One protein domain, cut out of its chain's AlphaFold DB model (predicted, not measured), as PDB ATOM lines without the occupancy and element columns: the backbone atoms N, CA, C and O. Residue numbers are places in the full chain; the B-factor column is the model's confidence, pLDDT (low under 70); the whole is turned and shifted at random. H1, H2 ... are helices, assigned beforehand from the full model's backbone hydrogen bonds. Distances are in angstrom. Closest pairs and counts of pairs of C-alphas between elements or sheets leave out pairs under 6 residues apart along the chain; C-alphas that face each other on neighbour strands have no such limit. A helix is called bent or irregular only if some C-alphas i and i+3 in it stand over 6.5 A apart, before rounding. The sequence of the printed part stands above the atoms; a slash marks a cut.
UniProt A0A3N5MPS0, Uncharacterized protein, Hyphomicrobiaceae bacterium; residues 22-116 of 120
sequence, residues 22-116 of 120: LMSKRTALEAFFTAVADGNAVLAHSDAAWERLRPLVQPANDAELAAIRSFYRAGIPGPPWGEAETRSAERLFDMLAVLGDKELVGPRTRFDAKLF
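This is residues 22 to 116 of the 120 residues of an uncharacterized protein of Hyphomicrobiaceae bacterium (UniProt A0A3N5MPS0). Two separate lobes are joined by residues 76 to 82: H1, H2 and H3 make one, with residues 26 to 29 and 31 to 36 of H1 sticking out as an arm, and H4, H5 and a tail folded back along H4 make the other. The 95 printed residues hold five named helices, H1 to H5 in order, and no named strand: all helix, loose, radius of gyration of the C-alphas 18.0 A, spans 47 by 35 by 23 A.

Find C-alpha 26 at (-56.918, 29.654, 159.451); H1 runs 29.2 A to residue 45. H2 is residues 47 to 57, irregular, with C-alphas 52 and 55 7.4 A apart. H3, residues 62 to 75, covers 19.8 A; H4, residues 83 to 99, 24.1 A. H5, residues 101 to 105, ends at C-alpha (-71.497, 51.359, 172.067).

H1, with residues 42 to 43 alone, only just touches H2, only at the corner, with 3 pairs of C-alphas within 8 A, closest Leu 43 and Ala 49, 6.3 A. H3, with residues 65 to 69 alone, only just touches H2, with 3 such pairs, closest Trp 50 and Arg 69, 7.1 A, about perpendicular at 75 degrees. H4, with residues 96 to 97 alone, only just touches H5, only at the corner, with 3 such pairs, closest Ala 97 and Val 105, 6.1 A. H3 and H4 are apart. Each O i to N i+4 pair is within hydrogen-bond range in H3 and H4; H1 has 15 of 16, H2 5 of 7, H5 0 of 1, with 1 of 2 O i to N i+3 pairs.

The farthest C-alphas, Ala 48 and Arg 108, are 48.2 A apart. The printed part has no cut and no long link; pLDDT is under 70 at residues 79 and 101 to 106.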
ATOM      1  N   LEU A  22     -58.750  35.436 159.720       81.31
ATOM      2  CA  LEU A  22     -59.410  34.118 159.738       81.31
ATOM      3  C   LEU A  22     -59.308  33.432 158.375       81.31
ATOM      4  O   LEU A  22     -59.052  32.236 158.301       81.31
ATOM      5  N   MET A  23     -59.517  34.191 157.299       82.75
ATOM      6  CA  MET A  23     -59.534  33.632 155.949       82.75
ATOM      7  C   MET A  23     -58.127  33.289 155.451       82.75
ATOM      8  O   MET A  23     -57.942  32.255 154.821       82.75
ATOM      9  N   SER A  24     -57.129  34.129 155.738       92.06
ATOM     10  CA  SER A  24     -55.767  33.943 155.218       92.06
ATOM     11  C   SER A  24     -54.835  33.133 156.120       92.06
ATOM     12  O   SER A  24     -53.792  32.686 155.650       92.06
ATOM     13  N   LYS A  25     -55.166  32.954 157.407       91.12
ATOM     14  CA  LYS A  25     -54.300  32.303 158.409       91.12
ATOM     15  C   LYS A  25     -55.030  31.266 159.267       91.12
ATOM     16  O   LYS A  25     -54.616  31.030 160.399       91.12
ATOM     17  N   ARG A  26     -56.089  30.644 158.739       87.81
ATOM     18  CA  ARG A  26     -56.918  29.654 159.451       87.81
ATOM     19  C   ARG A  26     -56.091  28.638 160.247       87.81
ATOM     20  O   ARG A  26     -56.226  28.580 161.461       87.81
ATOM     21  N   THR A  27     -55.170  27.931 159.593       91.25
ATOM     22  CA  THR A  27     -54.346  26.894 160.238       91.25
ATOM     23  C   THR A  27     -53.480  27.436 161.378       91.25
ATOM     24  O   THR A  27     -53.333  26.788 162.408       91.25
ATOM     25  N   ALA A  28     -52.921  28.641 161.229       92.50
ATOM     26  CA  ALA A  28     -52.114  29.253 162.285       92.50
ATOM     27  C   ALA A  28     -52.971  29.688 163.484       92.50
ATOM     28  O   ALA A  28     -52.513  29.612 164.620       92.50
ATOM     29  N   LEU A  29     -54.206  30.132 163.240       90.06
ATOM     30  CA  LEU A  29     -55.157  30.486 164.296       90.06
ATOM     31  C   LEU A  29     -55.665  29.247 165.036       90.06
ATOM     32  O   LEU A  29     -55.722  29.265 166.259       90.06
ATOM     33  N   GLU A  30     -55.965  28.163 164.321       88.38
ATOM     34  CA  GLU A  30     -56.320  26.874 164.927       88.38
ATOM     35  C   GLU A  30     -55.181  26.364 165.823       88.38
ATOM     36  O   GLU A  30     -55.404  26.083 166.997       88.38
ATOM     37  N   ALA A  31     -53.939  26.361 165.323       92.25
ATOM     38  CA  ALA A  31     -52.769  25.984 166.120       92.25
ATOM     39  C   ALA A  31     -52.554  26.902 167.337       92.25
ATOM     40  O   ALA A  31     -52.191  26.431 168.415       92.25
ATOM     41  N   PHE A  32     -52.801  28.207 167.186       92.19
ATOM     42  CA  PHE A  32     -52.738  29.161 168.291       92.19
ATOM     43  C   PHE A  32     -53.764  28.832 169.383       92.19
ATOM     44  O   PHE A  32     -53.399  28.788 170.555       92.19
ATOM     45  N   PHE A  33     -55.021  28.560 169.024       88.88
ATOM     46  CA  PHE A  33     -56.052  28.220 170.008       88.88
ATOM     47  C   PHE A  33     -55.805  26.869 170.683       88.88
ATOM     48  O   PHE A  33     -56.037  26.763 171.886       88.88
ATOM     49  N   THR A  34     -55.255  25.884 169.967       91.19
ATOM     50  CA  THR A  34     -54.769  24.638 170.583       91.19
ATOM     51  C   THR A  34     -53.684  24.927 171.619       91.19
ATOM     52  O   THR A  34     -53.804  24.501 172.763       91.19
ATOM     53  N   ALA A  35     -52.673  25.733 171.275       94.12
ATOM     54  CA  ALA A  35     -51.602  26.085 172.208       94.12
ATOM     55  C   ALA A  35     -52.109  26.861 173.439       94.12
ATOM     56  O   ALA A  35     -51.618  26.658 174.550       94.12
ATOM     57  N   VAL A  36     -53.108  27.734 173.263       91.81
ATOM     58  CA  VAL A  36     -53.781  28.421 174.377       91.81
ATOM     59  C   VAL A  36     -54.509  27.422 175.277       91.81
ATOM     60  O   VAL A  36     -54.382  27.512 176.498       91.81
ATOM     61  N   ALA A  37     -55.253  26.475 174.702       90.25
ATOM     62  CA  ALA A  37     -55.968  25.454 175.462       90.25
ATOM     63  C   ALA A  37     -55.002  24.567 176.264       90.25
ATOM     64  O   ALA A  37     -55.205  24.375 177.463       90.25
ATOM     65  N   ASP A  38     -53.911  24.118 175.642       94.00
ATOM     66  CA  ASP A  38     -52.866  23.324 176.296       94.00
ATOM     67  C   ASP A  38     -52.193  24.104 177.433       94.00
ATOM     68  O   ASP A  38     -52.003  23.589 178.538       94.00
ATOM     69  N   GLY A  39     -51.875  25.382 177.197       94.62
ATOM     70  CA  GLY A  39     -51.323  26.271 178.217       94.62
ATOM     71  C   GLY A  39     -52.267  26.438 179.409       94.62
ATOM     72  O   GLY A  39     -51.846  26.283 180.558       94.62
ATOM     73  N   ASN A  40     -53.554  26.681 179.151       93.56
ATOM     74  CA  ASN A  40     -54.574  26.776 180.194       93.56
ATOM     75  C   ASN A  40     -54.708  25.472 180.983       93.56
ATOM     76  O   ASN A  40     -54.796  25.525 182.207       93.56
ATOM     77  N   ALA A  41     -54.662  24.312 180.324       94.50
ATOM     78  CA  ALA A  41     -54.709  23.015 180.997       94.50
ATOM     79  C   ALA A  41     -53.519  22.825 181.956       94.50
ATOM     80  O   ALA A  41     -53.695  22.382 183.093       94.50
ATOM     81  N   VAL A  42     -52.312  23.235 181.554       97.00
ATOM     82  CA  VAL A  42     -51.140  23.216 182.445       97.00
ATOM     83  C   VAL A  42     -51.340  24.163 183.630       97.00
ATOM     84  O   VAL A  42     -51.143  23.764 184.779       97.00
ATOM     85  N   LEU A  43     -51.757  25.407 183.383       96.31
ATOM     86  CA  LEU A  43     -51.941  26.411 184.437       96.31
ATOM     87  C   LEU A  43     -53.102  26.079 185.387       96.31
ATOM     88  O   LEU A  43     -53.047  26.428 186.574       96.31
ATOM     89  N   ALA A  44     -54.107  25.344 184.912       96.12
ATOM     90  CA  ALA A  44     -55.214  24.840 185.717       96.12
ATOM     91  C   ALA A  44     -54.754  23.861 186.807       96.12
ATOM     92  O   ALA A  44     -55.342  23.838 187.887       96.12
ATOM     93  N   HIS A  45     -53.683  23.097 186.562       96.00
ATOM     94  CA  HIS A  45     -53.326  21.949 187.405       96.00
ATOM     95  C   HIS A  45     -51.900  21.971 187.973       96.00
ATOM     96  O   HIS A  45     -51.616  21.237 188.917       96.00
ATOM     97  N   SER A  46     -50.995  22.806 187.452       97.62
ATOM     98  CA  SER A  46     -49.592  22.831 187.879       97.62
ATOM     99  C   SER A  46     -49.246  24.093 188.660       97.62
ATOM    100  O   SER A  46     -49.065  25.162 188.086       97.62
ATOM    101  N   ASP A  47     -49.087  23.967 189.976       96.62
ATOM    102  CA  ASP A  47     -48.579  25.054 190.823       96.62
ATOM    103  C   ASP A  47     -47.119  25.410 190.482       96.62
ATOM    104  O   ASP A  47     -46.756  26.582 190.463       96.62
ATOM    105  N   ALA A  48     -46.303  24.423 190.103       97.94
ATOM    106  CA  ALA A  48     -44.924  24.649 189.670       97.94
ATOM    107  C   ALA A  48     -44.829  25.491 188.383       97.94
ATOM    108  O   ALA A  48     -43.868  26.238 188.199       97.94
ATOM    109  N   ALA A  49     -45.820  25.402 187.487       97.69
ATOM    110  CA  ALA A  49     -45.884  26.270 186.313       97.69
ATOM    111  C   ALA A  49     -46.071  27.746 186.706       97.69
ATOM    112  O   ALA A  49     -45.465  28.617 186.086       97.69
ATOM    113  N   TRP A  50     -46.831  28.027 187.768       97.88
ATOM    114  CA  TRP A  50     -47.017  29.387 188.283       97.88
ATOM    115  C   TRP A  50     -45.735  29.975 188.871       97.88
ATOM    116  O   TRP A  50     -45.429  31.135 188.602       97.88
ATOM    117  N   GLU A  51     -44.930  29.174 189.572       97.38
ATOM    118  CA  GLU A  51     -43.619  29.630 190.058       97.38
ATOM    119  C   GLU A  51     -42.671  29.987 188.908       97.38
ATOM    120  O   GLU A  51     -41.977  31.002 188.950       97.38
ATOM    121  N   ARG A  52     -42.694  29.214 187.813       97.25
ATOM    122  CA  ARG A  52     -41.918  29.533 186.601       97.25
ATOM    123  C   ARG A  52     -42.370  30.832 185.931       97.25
ATOM    124  O   ARG A  52     -41.555  31.491 185.292       97.25
ATOM    125  N   LEU A  53     -43.648  31.191 186.059       96.44
ATOM    126  CA  LEU A  53     -44.211  32.430 185.516       96.44
ATOM    127  C   LEU A  53     -44.003  33.642 186.424       96.44
ATOM    128  O   LEU A  53     -44.248  34.766 185.987       96.44
ATOM    129  N   ARG A  54     -43.518  33.459 187.653       96.94
ATOM    130  CA  ARG A  54     -43.339  34.543 188.622       96.94
ATOM    131  C   ARG A  54     -42.583  35.772 188.078       96.94
ATOM    132  O   ARG A  54     -43.049  36.877 188.345       96.94
ATOM    133  N   PRO A  55     -41.507  35.649 187.271       97.38
ATOM    134  CA  PRO A  55     -40.826  36.814 186.688       97.38
ATOM    135  C   PRO A  55     -41.674  37.609 185.681       97.38
ATOM    136  O   PRO A  55     -41.415  38.789 185.458       97.38
ATOM    137  N   LEU A  56     -42.670  36.965 185.064       96.69
ATOM    138  CA  LEU A  56     -43.608  37.587 184.127       96.69
ATOM    139  C   LEU A  56     -44.816  38.189 184.852       96.69
ATOM    140  O   LEU A  56     -45.302  39.239 184.450       96.69
ATOM    141  N   VAL A  57     -45.286  37.528 185.914       95.94
ATOM    142  CA  VAL A  57     -46.418  37.988 186.737       95.94
ATOM    143  C   VAL A  57     -46.018  39.153 187.647       95.94
ATOM    144  O   VAL A  57     -46.838  40.023 187.900       95.94
ATOM    145  N   GLN A  58     -44.765  39.178 188.116       97.25
ATOM    146  CA  GLN A  58     -44.208  40.206 189.006       97.25
ATOM    147  C   GLN A  58     -45.070  40.498 190.254       97.25
ATOM    148  O   GLN A  58     -45.361  41.658 190.538       97.25
ATOM    149  N   PRO A  59     -45.475  39.468 191.024       97.56
ATOM    150  CA  PRO A  59     -46.250  39.681 192.239       97.56
ATOM    151  C   PRO A  59     -45.379  40.347 193.316       97.56
ATOM    152  O   PRO A  59     -44.207  39.998 193.489       97.56
ATOM    153  N   ALA A  60     -45.960  41.252 194.095       97.69
ATOM    154  CA  ALA A  60     -45.311  41.896 195.230       97.69
ATOM    155  C   ALA A  60     -44.990  40.900 196.357       97.69
ATOM    156  O   ALA A  60     -44.042  41.106 197.114       97.69
ATOM    157  N   ASN A  61     -45.775  39.826 196.496       97.44
ATOM    158  CA  ASN A  61     -45.572  38.774 197.493       97.44
ATOM    159  C   ASN A  61     -46.250  37.447 197.093       97.44
ATOM    160  O   ASN A  61     -46.974  37.364 196.101       97.44
ATOM    161  N   ASP A  62     -46.025  36.397 197.885       97.62
ATOM    162  CA  ASP A  62     -46.576  35.057 197.629       97.62
ATOM    163  C   ASP A  62     -48.108  35.009 197.703       97.62
ATOM    164  O   ASP A  62     -48.742  34.266 196.951       97.62
ATOM    165  N   ALA A  63     -48.717  35.815 198.578       98.12
ATOM    166  CA  ALA A  63     -50.170  35.866 198.712       98.12
ATOM    167  C   ALA A  63     -50.825  36.457 197.454       98.12
ATOM    168  O   ALA A  63     -51.856  35.959 197.003       98.12
ATOM    169  N   GLU A  64     -50.200  37.465 196.843       98.00
ATOM    170  CA  GLU A  64     -50.645  38.026 195.571       98.00
ATOM    171  C   GLU A  64     -50.509  37.012 194.429       98.00
ATOM    172  O   GLU A  64     -51.457  36.832 193.666       98.00
ATOM    173  N   LEU A  65     -49.396  36.271 194.350       98.06
ATOM    174  CA  LEU A  65     -49.246  35.208 193.348       98.06
ATOM    175  C   LEU A  65     -50.328  34.130 193.501       98.06
ATOM    176  O   LEU A  65     -50.921  33.694 192.511       98.06
ATOM    177  N   ALA A  66     -50.620  33.722 194.738       97.56
ATOM    178  CA  ALA A  66     -51.667  32.752 195.032       97.56
ATOM    179  C   ALA A  66     -53.060  33.269 194.630       97.56
ATOM    180  O   ALA A  66     -53.846  32.513 194.050       97.56
ATOM    181  N   ALA A  67     -53.347  34.550 194.885       97.88
ATOM    182  CA  ALA A  67     -54.591  35.193 194.473       97.88
ATOM    183  C   ALA A  67     -54.717  35.246 192.944       97.88
ATOM    184  O   ALA A  67     -55.727  34.793 192.405       97.88
ATOM    185  N   ILE A  68     -53.679  35.707 192.234       96.88
ATOM    186  CA  ILE A  68     -53.639  35.753 190.763       96.88
ATOM    187  C   ILE A  68     -53.887  34.365 190.177       96.88
ATOM    188  O   ILE A  68     -54.757  34.204 189.322       96.88
ATOM    189  N   ARG A  69     -53.183  33.343 190.676       97.31
ATOM    190  CA  ARG A  69     -53.378  31.949 190.261       97.31
ATOM    191  C   ARG A  69     -54.820  31.492 190.465       97.31
ATOM    192  O   ARG A  69     -55.398  30.880 189.570       97.31
ATOM    193  N   SER A  70     -55.402  31.773 191.631       96.69
ATOM    194  CA  SER A  70     -56.780  31.388 191.947       96.69
ATOM    195  C   SER A  70     -57.787  32.063 191.014       96.69
ATOM    196  O   SER A  70     -58.650  31.388 190.454       96.69
ATOM    197  N   PHE A  71     -57.667  33.378 190.806       93.69
ATOM    198  CA  PHE A  71     -58.555  34.126 189.915       93.69
ATOM    199  C   PHE A  71     -58.394  33.710 188.457       93.69
ATOM    200  O   PHE A  71     -59.393  33.551 187.760       93.69
ATOM    201  N   TYR A  72     -57.162  33.470 188.008       93.81
ATOM    202  CA  TYR A  72     -56.908  32.973 186.662       93.81
ATOM    203  C   TYR A  72     -57.576  31.619 186.448       93.81
ATOM    204  O   TYR A  72     -58.328  31.468 185.494       93.81
ATOM    205  N   ARG A  73     -57.378  30.655 187.361       94.25
ATOM    206  CA  ARG A  73     -58.008  29.325 187.284       94.25
ATOM    207  C   ARG A  73     -59.532  29.404 187.260       94.25
ATOM    208  O   ARG A  73     -60.154  28.695 186.479       94.25
ATOM    209  N   ALA A  74     -60.123  30.282 188.070       90.38
ATOM    210  CA  ALA A  74     -61.566  30.521 188.067       90.38
ATOM    211  C   ALA A  74     -62.070  31.182 186.769       90.38
ATOM    212  O   ALA A  74     -63.248  31.066 186.443       90.38
ATOM    213  N   GLY A  75     -61.190  31.888 186.052       88.25
ATOM    214  CA  GLY A  75     -61.479  32.562 184.788       88.25
ATOM    215  C   GLY A  75     -61.146  31.755 183.532       88.25
ATOM    216  O   GLY A  75     -61.441  32.237 182.439       88.25
ATOM    217  N   ILE A  76     -60.546  30.562 183.649       88.62
ATOM    218  CA  ILE A  76     -60.324  29.678 182.496       88.62
ATOM    219  C   ILE A  76     -61.704  29.306 181.931       88.62
ATOM    220  O   ILE A  76     -62.518  28.742 182.670       88.62
ATOM    221  N   PRO A  77     -62.000  29.630 180.656       79.38
ATOM    222  CA  PRO A  77     -63.281  29.293 180.056       79.38
ATOM    223  C   PRO A  77     -63.533  27.786 180.140       79.38
ATOM    224  O   PRO A  77     -62.611  26.989 179.961       79.38
ATOM    225  N   GLY A  78     -64.780  27.419 180.436       72.88
ATOM    226  CA  GLY A  78     -65.233  26.029 180.486       72.88
ATOM    227  C   GLY A  78     -65.315  25.382 179.089       72.88
ATOM    228  O   GLY A  78     -64.527  25.740 178.217       72.88
ATOM    229  N   PRO A  79     -66.220  24.408 178.856       66.06
ATOM    230  CA  PRO A  79     -66.368  23.730 177.559       66.06
ATOM    231  C   PRO A  79     -66.435  24.693 176.352       66.06
ATOM    232  O   PRO A  79     -66.672  25.887 176.539       66.06
ATOM    233  N   PRO A  80     -66.219  24.188 175.116       75.62
ATOM    234  CA  PRO A  80     -66.065  25.020 173.926       75.62
ATOM    235  C   PRO A  80     -67.164  26.073 173.812       75.62
ATOM    236  O   PRO A  80     -68.332  25.771 174.045       75.62
ATOM    237  N   TRP A  81     -66.772  27.288 173.431       83.56
ATOM    238  CA  TRP A  81     -67.698  28.395 173.219       83.56
ATOM    239  C   TRP A  81     -68.855  27.964 172.317       83.56
ATOM    240  O   TRP A  81     -68.621  27.542 171.187       83.56
ATOM    241  N   GLY A  82     -70.087  28.107 172.797       86.88
ATOM    242  CA  GLY A  82     -71.284  27.726 172.068       86.88
ATOM    243  C   GLY A  82     -72.375  28.789 172.123       86.88
ATOM    244  O   GLY A  82     -72.156  29.980 172.378       86.88
ATOM    245  N   GLU A  83     -73.603  28.351 171.851       89.00
ATOM    246  CA  GLU A  83     -74.754  29.249 171.817       89.00
ATOM    247  C   GLU A  83     -75.072  29.859 173.187       89.00
ATOM    248  O   GLU A  83     -75.537  30.995 173.260       89.00
ATOM    249  N   ALA A  84     -74.866  29.121 174.282       89.62
ATOM    250  CA  ALA A  84     -75.170  29.606 175.626       89.62
ATOM    251  C   ALA A  84     -74.243  30.762 176.031       89.62
ATOM    252  O   ALA A  84     -74.706  31.768 176.575       89.62
ATOM    253  N   GLU A  85     -72.957  30.653 175.702       89.81
ATOM    254  CA  GLU A  85     -71.952  31.694 175.905       89.81
ATOM    255  C   GLU A  85     -72.251  32.902 175.013       89.81
ATOM    256  O   GLU A  85     -72.251  34.037 175.490       89.81
ATOM    257  N   THR A  86     -72.615  32.657 173.749       91.12
ATOM    258  CA  THR A  86     -73.003  33.711 172.797       91.12
ATOM    259  C   THR A  86     -74.231  34.485 173.276       91.12
ATOM    260  O   THR A  86     -74.200  35.712 173.321       91.12
ATOM    261  N   ARG A  87     -75.284  33.792 173.727       92.00
ATOM    262  CA  ARG A  87     -76.478  34.424 174.318       92.00
ATOM    263  C   ARG A  87     -76.153  35.196 175.593       92.00
ATOM    264  O   ARG A  87     -76.758  36.228 175.867       92.00
ATOM    265  N   SER A  88     -75.211  34.704 176.394       92.31
ATOM    266  CA  SER A  88     -74.779  35.398 177.609       92.31
ATOM    267  C   SER A  88     -74.011  36.681 177.289       92.31
ATOM    268  O   SER A  88     -74.219  37.699 177.953       92.31
ATOM    269  N   ALA A  89     -73.181  36.660 176.243       91.62
ATOM    270  CA  ALA A  89     -72.510  37.843 175.716       91.62
ATOM    271  C   ALA A  89     -73.509  38.854 175.130       91.62
ATOM    272  O   ALA A  89     -73.386  40.045 175.409       91.62
ATOM    273  N   GLU A  90     -74.522  38.388 174.392       92.56
ATOM    274  CA  GLU A  90     -75.603  39.224 173.852       92.56
ATOM    275  C   GLU A  90     -76.367  39.942 174.966       92.56
ATOM    276  O   GLU A  90     -76.466  41.166 174.959       92.56
ATOM    277  N   ARG A  91     -76.811  39.207 175.995       92.38
ATOM    278  CA  ARG A  91     -77.505  39.805 177.148       92.38
ATOM    279  C   ARG A  91     -76.657  40.858 177.848       92.38
ATOM    280  O   ARG A  91     -77.171  41.914 178.206       92.38
ATOM    281  N   LEU A  92     -75.368  40.579 178.056       91.19
ATOM    282  CA  LEU A  92     -74.466  41.555 178.660       91.19
ATOM    283  C   LEU A  92     -74.324  42.797 177.771       91.19
ATOM    284  O   LEU A  92     -74.408  43.912 178.279       91.19
ATOM    285  N   PHE A  93     -74.138  42.609 176.462       90.62
ATOM    286  CA  PHE A  93     -74.042  43.701 175.498       90.62
ATOM    287  C   PHE A  93     -75.301  44.570 175.511       90.62
ATOM    288  O   PHE A  93     -75.184  45.787 175.616       90.62
ATOM    289  N   ASP A  94     -76.487  43.969 175.469       89.25
ATOM    290  CA  ASP A  94     -77.756  44.697 175.460       89.25
ATOM    291  C   ASP A  94     -77.965  45.488 176.751       89.25
ATOM    292  O   ASP A  94     -78.352  46.657 176.710       89.25
ATOM    293  N   MET A  95     -77.647  44.893 177.904       88.38
ATOM    294  CA  MET A  95     -77.691  45.605 179.181       88.38
ATOM    295  C   MET A  95     -76.743  46.807 179.185       88.38
ATOM    296  O   MET A  95     -77.140  47.896 179.592       88.38
ATOM    297  N   LEU A  96     -75.508  46.632 178.711       86.44
ATOM    298  CA  LEU A  96     -74.537  47.721 178.608       86.44
ATOM    299  C   LEU A  96     -74.986  48.786 177.603       86.44
ATOM    300  O   LEU A  96     -74.843  49.969 177.880       86.44
ATOM    301  N   ALA A  97     -75.579  48.400 176.476       84.88
ATOM    302  CA  ALA A  97     -76.085  49.328 175.470       84.88
ATOM    303  C   ALA A  97     -77.266  50.167 175.989       84.88
ATOM    304  O   ALA A  97     -77.380  51.340 175.642       84.88
ATOM    305  N   VAL A  98     -78.134  49.585 176.825       81.69
ATOM    306  CA  VAL A  98     -79.249  50.298 177.470       81.69
ATOM    307  C   VAL A  98     -78.751  51.227 178.578       81.69
ATOM    308  O   VAL A  98     -79.217  52.360 178.680       81.69
ATOM    309  N   LEU A  99     -77.822  50.759 179.414       81.25
ATOM    310  CA  LEU A  99     -77.348  51.499 180.590       81.25
ATOM    311  C   LEU A  99     -76.259  52.534 180.267       81.25
ATOM    312  O   LEU A  99     -76.110  53.506 180.999       81.25
ATOM    313  N   GLY A 100     -75.480  52.311 179.209       72.06
ATOM    314  CA  GLY A 100     -74.263  53.060 178.885       72.06
ATOM    315  C   GLY A 100     -74.448  54.297 178.007       72.06
ATOM    316  O   GLY A 100     -73.453  54.917 177.638       72.06
ATOM    317  N   ASP A 101     -75.688  54.646 177.657       63.66
ATOM    318  CA  ASP A 101     -76.018  55.692 176.680       63.66
ATOM    319  C   ASP A 101     -75.253  55.513 175.336       63.66
ATOM    320  O   ASP A 101     -74.585  54.509 175.067       63.66
ATOM    321  N   LYS A 102     -75.378  56.470 174.416       59.88
ATOM    322  CA  LYS A 102     -74.794  56.406 173.064       59.88
ATOM    323  C   LYS A 102     -73.264  56.424 173.049       59.88
ATOM    324  O   LYS A 102     -72.680  56.082 172.018       59.88
ATOM    325  N   GLU A 103     -72.625  56.827 174.144       67.88
ATOM    326  CA  GLU A 103     -71.165  56.903 174.247       67.88
ATOM    327  C   GLU A 103     -70.511  55.526 174.382       67.88
ATOM    328  O   GLU A 103     -69.405  55.335 173.879       67.88
ATOM    329  N   LEU A 104     -71.191  54.545 174.990       68.12
ATOM    330  CA  LEU A 104     -70.562  53.259 175.298       68.12
ATOM    331  C   LEU A 104     -70.438  52.329 174.082       68.12
ATOM    332  O   LEU A 104     -69.431  51.643 173.927       68.12
ATOM    333  N   VAL A 105     -71.454  52.290 173.216       69.31
ATOM    334  CA  VAL A 105     -71.497  51.359 172.067       69.31
ATOM    335  C   VAL A 105     -71.365  52.053 170.715       69.31
ATOM    336  O   VAL A 105     -71.168  51.391 169.696       69.31
ATOM    337  N   GLY A 106     -71.443  53.383 170.682       69.00
ATOM    338  CA  GLY A 106     -71.483  54.160 169.451       69.00
ATOM    339  C   GLY A 106     -72.839  54.079 168.728       69.00
ATOM    340  O   GLY A 106     -73.672  53.202 168.978       69.00
ATOM    341  N   PRO A 107     -73.109  55.018 167.807       70.12
ATOM    342  CA  PRO A 107     -74.393  55.086 167.128       70.12
ATOM    343  C   PRO A 107     -74.616  53.879 166.203       70.12
ATOM    344  O   PRO A 107     -73.828  53.614 165.301       70.12
ATOM    345  N   ARG A 108     -75.774  53.222 166.365       70.00
ATOM    346  CA  ARG A 108     -76.273  52.099 165.539       70.00
ATOM    347  C   ARG A 108     -75.497  50.779 165.657       70.00
ATOM    348  O   ARG A 108     -75.745  49.881 164.856       70.00
ATOM    349  N   THR A 109     -74.639  50.617 166.658       81.44
ATOM    350  CA  THR A 109     -74.028  49.314 166.950       81.44
ATOM    351  C   THR A 109     -75.088  48.346 167.483       81.44
ATOM    352  O   THR A 109     -75.983  48.727 168.246       81.44
ATOM    353  N   ARG A 110     -75.025  47.094 167.033       85.56
ATOM    354  CA  ARG A 110     -75.871  45.982 167.477       85.56
ATOM    355  C   ARG A 110     -74.988  44.772 167.723       85.56
ATOM    356  O   ARG A 110     -73.916  44.673 167.125       85.56
ATOM    357  N   PHE A 111     -75.453  43.878 168.583       90.12
ATOM    358  CA  PHE A 111     -74.809  42.589 168.756       90.12
ATOM    359  C   PHE A 111     -74.847  41.809 167.434       90.12
ATOM    360  O   PHE A 111     -75.872  41.783 166.751       90.12
ATOM    361  N   ASP A 112     -73.726  41.194 167.067       90.38
ATOM    362  CA  ASP A 112     -73.631  40.300 165.914       90.38
ATOM    363  C   ASP A 112     -72.995  38.983 166.360       90.38
ATOM    364  O   ASP A 112     -71.779  38.879 166.546       90.38
ATOM    365  N   ALA A 113     -73.836  37.960 166.515       89.88
ATOM    366  CA  ALA A 113     -73.417  36.621 166.908       89.88
ATOM    367  C   ALA A 113     -72.394  36.012 165.932       89.88
ATOM    368  O   ALA A 113     -71.549  35.222 166.345       89.88
ATOM    369  N   LYS A 114     -72.406  36.414 164.651       87.25
ATOM    370  CA  LYS A 114     -71.505  35.871 163.618       87.25
ATOM    371  C   LYS A 114     -70.051  36.302 163.806       87.25
ATOM    372  O   LYS A 114     -69.166  35.757 163.147       87.25
ATOM    373  N   LEU A 115     -69.795  37.278 164.678       86.38
ATOM    374  CA  LEU A 115     -68.441  37.701 165.036       86.38
ATOM    375  C   LEU A 115     -67.768  36.752 166.039       86.38
ATOM    376  O   LEU A 115     -66.545  36.795 166.174       86.38
ATOM    377  N   PHE A 116     -68.530  35.887 166.715       85.50
ATOM    378  CA  PHE A 116     -67.996  34.928 167.675       85.50
ATOM    379  C   PHE A 116     -67.631  33.616 166.975       85.50
ATOM    380  O   PHE A 116     -68.460  32.954 166.358       85.50
TER     381      PHE A 116